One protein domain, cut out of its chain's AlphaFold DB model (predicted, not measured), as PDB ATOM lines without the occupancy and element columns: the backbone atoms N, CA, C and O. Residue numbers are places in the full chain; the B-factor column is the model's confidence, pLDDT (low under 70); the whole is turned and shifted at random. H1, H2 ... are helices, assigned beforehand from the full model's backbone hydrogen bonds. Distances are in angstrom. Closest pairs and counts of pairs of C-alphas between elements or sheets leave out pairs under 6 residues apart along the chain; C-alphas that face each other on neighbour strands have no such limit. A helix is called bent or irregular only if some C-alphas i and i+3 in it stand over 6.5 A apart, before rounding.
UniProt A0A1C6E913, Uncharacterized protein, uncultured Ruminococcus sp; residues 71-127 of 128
ATOM      1  N   SER A  71     598.855 516.978 471.181       73.12
ATOM      2  CA  SER A  71     598.915 517.681 472.465       73.12
ATOM      3  C   SER A  71     599.567 516.879 473.592       73.12
ATOM      4  O   SER A  71     600.241 517.481 474.425       73.12
ATOM      5  N   THR A  72     599.386 515.561 473.669       78.00
ATOM      6  CA  THR A  72     600.048 514.755 474.701       78.00
ATOM      7  C   THR A  72     601.520 514.519 474.377       78.00
ATOM      8  O   THR A  72     602.349 514.522 475.283       78.00
ATOM      9  N   LYS A  73     601.877 514.387 473.095       77.31
ATOM     10  CA  LYS A  73     603.280 514.320 472.666       77.31
ATOM     11  C   LYS A  73     604.009 515.631 472.969       77.31
ATOM     12  O   LYS A  73     605.091 515.593 473.543       77.31
ATOM     13  N   GLU A  74     603.403 516.774 472.654       80.62
ATOM     14  CA  GLU A  74     603.981 518.087 472.961       80.62
ATOM     15  C   GLU A  74     604.162 518.304 474.473       80.62
ATOM     16  O   GLU A  74     605.210 518.789 474.893       80.62
ATOM     17  N   GLN A  75     603.197 517.890 475.300       82.31
ATOM     18  CA  GLN A  75     603.319 517.949 476.764       82.31
ATOM     19  C   GLN A  75     604.453 517.071 477.299       82.31
ATOM     20  O   GLN A  75     605.193 517.497 478.185       82.31
ATOM     21  N   ILE A  76     604.602 515.859 476.761       82.12
ATOM     22  CA  ILE A  76     605.690 514.955 477.138       82.12
ATOM     23  C   ILE A  76     607.038 515.576 476.757       82.12
ATOM     24  O   ILE A  76     607.917 515.657 477.609       82.12
ATOM     25  N   CYS A  77     607.192 516.070 475.525       87.25
ATOM     26  CA  CYS A  77     608.421 516.735 475.089       87.25
ATOM     27  C   CYS A  77     608.764 517.939 475.978       87.25
ATOM     28  O   CYS A  77     609.884 518.031 476.464       87.25
ATOM     29  N   GLN A  78     607.788 518.796 476.288       88.00
ATOM     30  CA  GLN A  78     608.001 519.942 477.173       88.00
ATOM     31  C   GLN A  78     608.437 519.522 478.587       88.00
ATOM     32  O   GLN A  78     609.282 520.181 479.200       88.00
ATOM     33  N   ALA A  79     607.866 518.439 479.121       88.06
ATOM     34  CA  ALA A  79     608.260 517.905 480.419       88.06
ATOM     35  C   ALA A  79     609.698 517.367 480.396       88.06
ATOM     36  O   ALA A  79     610.454 517.638 481.329       88.06
ATOM     37  N   TYR A  80     610.088 516.668 479.324       88.56
ATOM     38  CA  TYR A  80     611.463 516.211 479.128       88.56
ATOM     39  C   TYR A  80     612.442 517.379 479.026       88.56
ATOM     40  O   TYR A  80     613.417 517.386 479.767       88.56
ATOM     41  N   ASP A  81     612.155 518.395 478.210       90.50
ATOM     42  CA  ASP A  81     613.019 519.576 478.068       90.50
ATOM     43  C   ASP A  81     613.180 520.326 479.400       90.50
ATOM     44  O   ASP A  81     614.258 520.808 479.747       90.50
ATOM     45  N   THR A  82     612.099 520.408 480.183       93.38
ATOM     46  CA  THR A  82     612.128 521.038 481.510       93.38
ATOM     47  C   THR A  82     612.975 520.230 482.492       93.38
ATOM     48  O   THR A  82     613.747 520.812 483.254       93.38
ATOM     49  N   ALA A  83     612.839 518.901 482.483       92.50
ATOM     50  CA  ALA A  83     613.632 518.016 483.327       92.50
ATOM     51  C   ALA A  83     615.117 518.047 482.937       92.50
ATOM     52  O   ALA A  83     615.964 518.176 483.815       92.50
ATOM     53  N   ASP A  84     615.420 518.001 481.639       91.94
ATOM     54  CA  ASP A  84     616.780 518.062 481.105       91.94
ATOM     55  C   ASP A  84     617.468 519.371 481.497       91.94
ATOM     56  O   ASP A  84     618.564 519.359 482.058       91.94
ATOM     57  N   LYS A  85     616.768 520.503 481.345       94.38
ATOM     58  CA  LYS A  85     617.269 521.802 481.794       94.38
ATOM     59  C   LYS A  85     617.526 521.839 483.300       94.38
ATOM     60  O   LYS A  85     618.569 522.322 483.723       94.38
ATOM     61  N   ALA A  86     616.605 521.322 484.112       94.25
ATOM     62  CA  ALA A  86     616.802 521.274 485.558       94.25
ATOM     63  C   ALA A  86     618.006 520.398 485.941       94.25
ATOM     64  O   ALA A  86     618.757 520.748 486.850       94.25
ATOM     65  N   CYS A  87     618.217 519.278 485.244       93.19
ATOM     66  CA  CYS A  87     619.395 518.435 485.426       93.19
ATOM     67  C   CYS A  87     620.683 519.173 485.046       93.19
ATOM     68  O   CYS A  87     621.636 519.131 485.820       93.19
ATOM     69  N   ALA A  88     620.700 519.871 483.909       93.94
ATOM     70  CA  ALA A  88     621.836 520.684 483.484       93.94
ATOM     71  C   ALA A  88     622.154 521.791 484.504       93.94
ATOM     72  O   ALA A  88     623.293 521.893 484.950       93.94
ATOM     73  N   ASP A  89     621.144 522.537 484.964       94.94
ATOM     74  CA  ASP A  89     621.312 523.589 485.973       94.94
ATOM     75  C   ASP A  89     621.901 523.024 487.285       94.94
ATOM     76  O   ASP A  89     622.794 523.619 487.887       94.94
ATOM     77  N   ILE A  90     621.434 521.853 487.740       93.38
ATOM     78  CA  ILE A  90     621.966 521.191 488.945       93.38
ATOM     79  C   ILE A  90     623.423 520.758 488.748       93.38
ATOM     80  O   ILE A  90     624.224 520.903 489.676       93.38
ATOM     81  N   LEU A  91     623.771 520.230 487.571       92.50
ATOM     82  CA  LEU A  91     625.143 519.836 487.245       92.50
ATOM     83  C   LEU A  91     626.073 521.048 487.219       92.50
ATOM     84  O   LEU A  91     627.106 521.013 487.885       92.50
ATOM     85  N   ASP A  92     625.672 522.136 486.565       93.75
ATOM     86  CA  ASP A  92     626.443 523.380 486.516       93.75
ATOM     87  C   ASP A  92     626.708 523.931 487.927       93.75
ATOM     88  O   ASP A  92     627.830 524.327 488.259       93.75
ATOM     89  N   ILE A  93     625.695 523.905 488.803       93.69
ATOM     90  CA  ILE A  93     625.851 524.296 490.209       93.69
ATOM     91  C   ILE A  93     626.842 523.359 490.915       93.69
ATOM     92  O   ILE A  93     627.753 523.840 491.589       93.69
ATOM     93  N   TYR A  94     626.697 522.039 490.768       91.50
ATOM     94  CA  TYR A  94     627.579 521.061 491.412       91.50
ATOM     95  C   TYR A  94     629.036 521.186 490.946       91.50
ATOM     96  O   TYR A  94     629.957 521.112 491.760       91.50
ATOM     97  N   GLU A  95     629.270 521.416 489.656       91.75
ATOM     98  CA  GLU A  95     630.608 521.624 489.098       91.75
ATOM     99  C   GLU A  95     631.237 522.939 489.574       91.75
ATOM    100  O   GLU A  95     632.441 522.986 489.842       91.75
ATOM    101  N   GLY A  96     630.421 523.983 489.757       91.62
ATOM    102  CA  GLY A  96     630.841 525.266 490.321       91.62
ATOM    103  C   GLY A  96     631.141 525.242 491.827       91.62
ATOM    104  O   GLY A  96     631.783 526.164 492.334       91.62
ATOM    105  N   MET A  97     630.712 524.208 492.556       93.75
ATOM    106  CA  MET A  97     630.924 524.092 494.002       93.75
ATOM    107  C   MET A  97     632.378 523.761 494.372       93.75
ATOM    108  O   MET A  97     633.066 522.928 493.760       93.75
ATOM    109  N   SER A  98     632.834 524.329 495.491       93.81
ATOM    110  CA  SER A  98     634.100 523.937 496.110       93.81
ATOM    111  C   SER A  98     634.087 522.466 496.553       93.81
ATOM    112  O   SER A  98     633.044 521.830 496.707       93.81
ATOM    113  N   ALA A  99     635.268 521.899 496.817       91.56
ATOM    114  CA  ALA A  99     635.374 520.520 497.300       91.56
ATOM    115  C   ALA A  99     634.643 520.288 498.640       91.56
ATOM    116  O   ALA A  99     634.161 519.185 498.891       91.56
ATOM    117  N   CYS A 100     634.560 521.308 499.502       90.50
ATOM    118  CA  CYS A 100     633.810 521.226 500.758       90.50
ATOM    119  C   CYS A 100     632.295 521.241 500.518       90.50
ATOM    120  O   CYS A 100     631.579 520.454 501.132       90.50
ATOM    121  N   GLU A 101     631.813 522.095 499.616       88.06
ATOM    122  CA  GLU A 101     630.388 522.198 499.279       88.06
ATOM    123  C   GLU A 101     629.885 520.948 498.553       88.06
ATOM    124  O   GLU A 101     628.840 520.421 498.927       88.06
ATOM    125  N   ARG A 102     630.667 520.386 497.622       90.75
ATOM    126  CA  ARG A 102     630.335 519.100 496.985       90.75
ATOM    127  C   ARG A 102     630.220 517.967 497.996       90.75
ATOM    128  O   ARG A 102     629.246 517.231 497.971       90.75
ATOM    129  N   ARG A 103     631.143 517.881 498.964       88.75
ATOM    130  CA  ARG A 103     631.037 516.895 500.056       88.75
ATOM    131  C   ARG A 103     629.759 517.079 500.873       88.75
ATOM    132  O   ARG A 103     629.150 516.087 501.256       88.75
ATOM    133  N   ALA A 104     629.356 518.317 501.155       86.62
ATOM    134  CA  ALA A 104     628.100 518.591 501.850       86.62
ATOM    135  C   ALA A 104     626.877 518.185 501.008       86.62
ATOM    136  O   ALA A 104     625.930 517.619 501.553       86.62
ATOM    137  N   PHE A 105     626.922 518.413 499.693       87.56
ATOM    138  CA  PHE A 105     625.895 517.974 498.748       87.56
ATOM    139  C   PHE A 105     625.787 516.439 498.697       87.56
ATOM    140  O   PHE A 105     624.696 515.896 498.867       87.56
ATOM    141  N   ASP A 106     626.914 515.731 498.579       87.62
ATOM    142  CA  ASP A 106     626.977 514.262 498.537       87.62
ATOM    143  C   ASP A 106     626.458 513.619 499.840       87.62
ATOM    144  O   ASP A 106     625.810 512.568 499.828       87.62
ATOM    145  N   ILE A 107     626.681 514.271 500.990       89.75
ATOM    146  CA  ILE A 107     626.113 513.839 502.279       89.75
ATOM    147  C   ILE A 107     624.577 513.850 502.244       89.75
ATOM    148  O   ILE A 107     623.955 513.042 502.936       89.75
ATOM    149  N   GLY A 108     623.951 514.696 501.420       86.38
ATOM    150  CA  GLY A 108     622.502 514.717 501.227       86.38
ATOM    151  C   GLY A 108     621.934 513.365 500.776       86.38
ATOM    152  O   GLY A 108     620.920 512.915 501.315       86.38
ATOM    153  N   GLU A 109     622.621 512.658 499.872       84.69
ATOM    154  CA  GLU A 109     622.219 511.313 499.431       84.69
ATOM    155  C   GLU A 109     622.287 510.305 500.590       84.69
ATOM    156  O   GLU A 109     621.372 509.502 500.808       84.69
ATOM    157  N   VAL A 110     623.363 510.374 501.380       85.94
ATOM    158  CA  VAL A 110     623.558 509.530 502.568       85.94
ATOM    159  C   VAL A 110     622.467 509.803 503.604       85.94
ATOM    160  O   VAL A 110     621.876 508.864 504.141       85.94
ATOM    161  N   TYR A 111     622.142 511.073 503.846       81.88
ATOM    162  CA  TYR A 111     621.072 511.479 504.752       81.88
ATOM    163  C   TYR A 111     619.705 510.947 504.294       81.88
ATOM    164  O   TYR A 111     618.954 510.400 505.104       81.88
ATOM    165  N   GLY A 112     619.410 511.001 502.991       88.06
ATOM    166  CA  GLY A 112     618.195 510.415 502.417       88.06
ATOM    167  C   GLY A 112     618.075 508.908 502.677       88.06
ATOM    168  O   GLY A 112     617.021 508.428 503.106       88.06
ATOM    169  N   LYS A 113     619.170 508.155 502.505       90.69
ATOM    170  CA  LYS A 113     619.218 506.708 502.796       90.69
ATOM    171  C   LYS A 113     618.988 506.407 504.280       90.69
ATOM    172  O   LYS A 113     618.279 505.450 504.605       90.69
ATOM    173  N   ILE A 114     619.547 507.222 505.176       91.81
ATOM    174  CA  ILE A 114     619.340 507.099 506.628       91.81
ATOM    175  C   ILE A 114     617.864 507.315 506.974       91.81
ATOM    176  O   ILE A 114     617.282 506.480 507.665       91.81
ATOM    177  N   CYS A 115     617.240 508.376 506.454       89.94
ATOM    178  CA  CYS A 115     615.819 508.656 506.671       89.94
ATOM    179  C   CYS A 115     614.930 507.510 506.174       89.94
ATOM    180  O   CYS A 115     614.132 506.988 506.945       89.94
ATOM    181  N   SER A 116     615.137 507.032 504.942       91.50
ATOM    182  CA  SER A 116     614.371 505.896 504.403       91.50
ATOM    183  C   SER A 116     614.533 504.622 505.243       91.50
ATOM    184  O   SER A 116     613.584 503.862 505.433       91.50
ATOM    185  N   THR A 117     615.735 504.381 505.774       93.06
ATOM    186  CA  THR A 117     615.998 503.234 506.653       93.06
ATOM    187  C   THR A 117     615.278 503.382 507.991       93.06
ATOM    188  O   THR A 117     614.659 502.425 508.453       93.06
ATOM    189  N   ARG A 118     615.312 504.574 508.596       91.88
ATOM    190  CA  ARG A 118     614.578 504.868 509.833       91.88
ATOM    191  C   ARG A 118     613.077 504.662 509.645       91.88
ATOM    192  O   ARG A 118     612.483 503.956 510.450       91.88
ATOM    193  N   ASP A 119     612.495 505.179 508.567       92.56
ATOM    194  CA  ASP A 119     611.061 505.037 508.292       92.56
ATOM    195  C   ASP A 119     610.662 503.556 508.160       92.56
ATOM    196  O   ASP A 119     609.640 503.121 508.691       92.56
ATOM    197  N   LYS A 120     611.502 502.729 507.520       92.56
ATOM    198  CA  LYS A 120     611.297 501.270 507.467       92.56
ATOM    199  C   LYS A 120     611.335 500.633 508.858       92.56
ATOM    200  O   LYS A 120     610.490 499.794 509.160       92.56
ATOM    201  N   LEU A 121     612.299 501.016 509.699       90.88
ATOM    202  CA  LEU A 121     612.409 500.516 511.073       90.88
ATOM    203  C   LEU A 121     611.198 500.918 511.925       90.88
ATOM    204  O   LEU A 121     610.689 500.098 512.684       90.88
ATOM    205  N   GLU A 122     610.715 502.152 511.787       89.69
ATOM    206  CA  GLU A 122     609.528 502.642 512.493       89.69
ATOM    207  C   GLU A 122     608.264 501.891 512.067       89.69
ATOM    208  O   GLU A 122     607.511 501.433 512.929       89.69
ATOM    209  N   ASN A 123     608.082 501.660 510.764       87.75
ATOM    210  CA  ASN A 123     606.963 500.870 510.242       87.75
ATOM    211  C   ASN A 123     606.969 499.424 510.762       87.75
ATOM    212  O   ASN A 123     605.913 498.871 511.057       87.75
ATOM    213  N   MET A 124     608.147 498.817 510.937       88.50
ATOM    214  CA  MET A 124     608.263 497.487 511.549       88.50
ATOM    215  C   MET A 124     607.990 497.498 513.058       88.50
ATOM    216  O   MET A 124     607.557 496.489 513.604       88.50
ATOM    217  N   ARG A 125     608.221 498.625 513.744       80.44
ATOM    218  CA  ARG A 125     607.974 498.766 515.188       80.44
ATOM    219  C   ARG A 125     606.503 499.033 515.524       80.44
ATOM    220  O   ARG A 125     606.077 498.713 516.628       80.44
ATOM    221  N   GLY A 126     605.758 499.645 514.602       68.69
ATOM    222  CA  GLY A 126     604.319 499.913 514.723       68.69
ATOM    223  C   GLY A 126     603.412 498.769 514.255       68.69
ATOM    224  O   GLY A 126     602.211 498.823 514.491       68.69
ATOM    225  N   ALA A 127     603.968 497.739 513.610       59.75
ATOM    226  CA  ALA A 127     603.257 496.516 513.248       59.75
ATOM    227  C   ALA A 127     603.238 495.539 514.438       59.75
ATOM    228  O   ALA A 127     603.954 494.541 514.440       59.75
TER     229      ALA A 127
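This is residues 71 to 127 of the 128 residues of an uncharacterized protein of uncultured Ruminococcus sp (UniProt A0A1C6E913). Two long straight helices, H1 and H2, make a wide V in one flat layer, meeting at a corner where a two-residue link, residues 97 and 98, joins the last turn of H1 to the first of H2. Away from that corner the two arms spread apart, and residues 71 to 92 and 107 to 127 stand free. The printed part has 57 residues with two named helices, H1 then H2 along the chain, and no named strand; the class is all helix. The whole is extended, with a radius of gyration of the C-alphas of 17.8 A, and flat, with spans of 47 by 38 by 6 A.

H1, residues 71 to 96, and H2, residues 99 to 126, are close but not clearly touching, with 1 pair of C-alphas within 8 A. That closest pair is the C-alphas of Tyr 94 and Arg 102, 6.5 A apart. The lines of the two helices stand at a steep tilt of 60 degrees, and they run opposite ways. Their centres are 25.4 A apart. In H1 every O i to N i+4 pair is within hydrogen-bond range; in H2, 21 of 24 are.

H1 begins at C-alpha 71, at (598.915, 517.681, 472.465), and measures 37.4 A to C-alpha 96, at (630.841, 525.266, 490.321). H2, the longest helix with 28 residues, measures 41.1 A from C-alpha 99 to C-alpha 126, at (604.319, 499.913, 514.723). Neither helix is bent or irregular.

The two C-alphas farthest apart are those of Ser 71 and Arg 125, at 47.6 A. The printed part has no cut, and the link from H1 to H2 is tight. The mean pLDDT of the printed part is 88.2, and residues 126 to 127 are under 70.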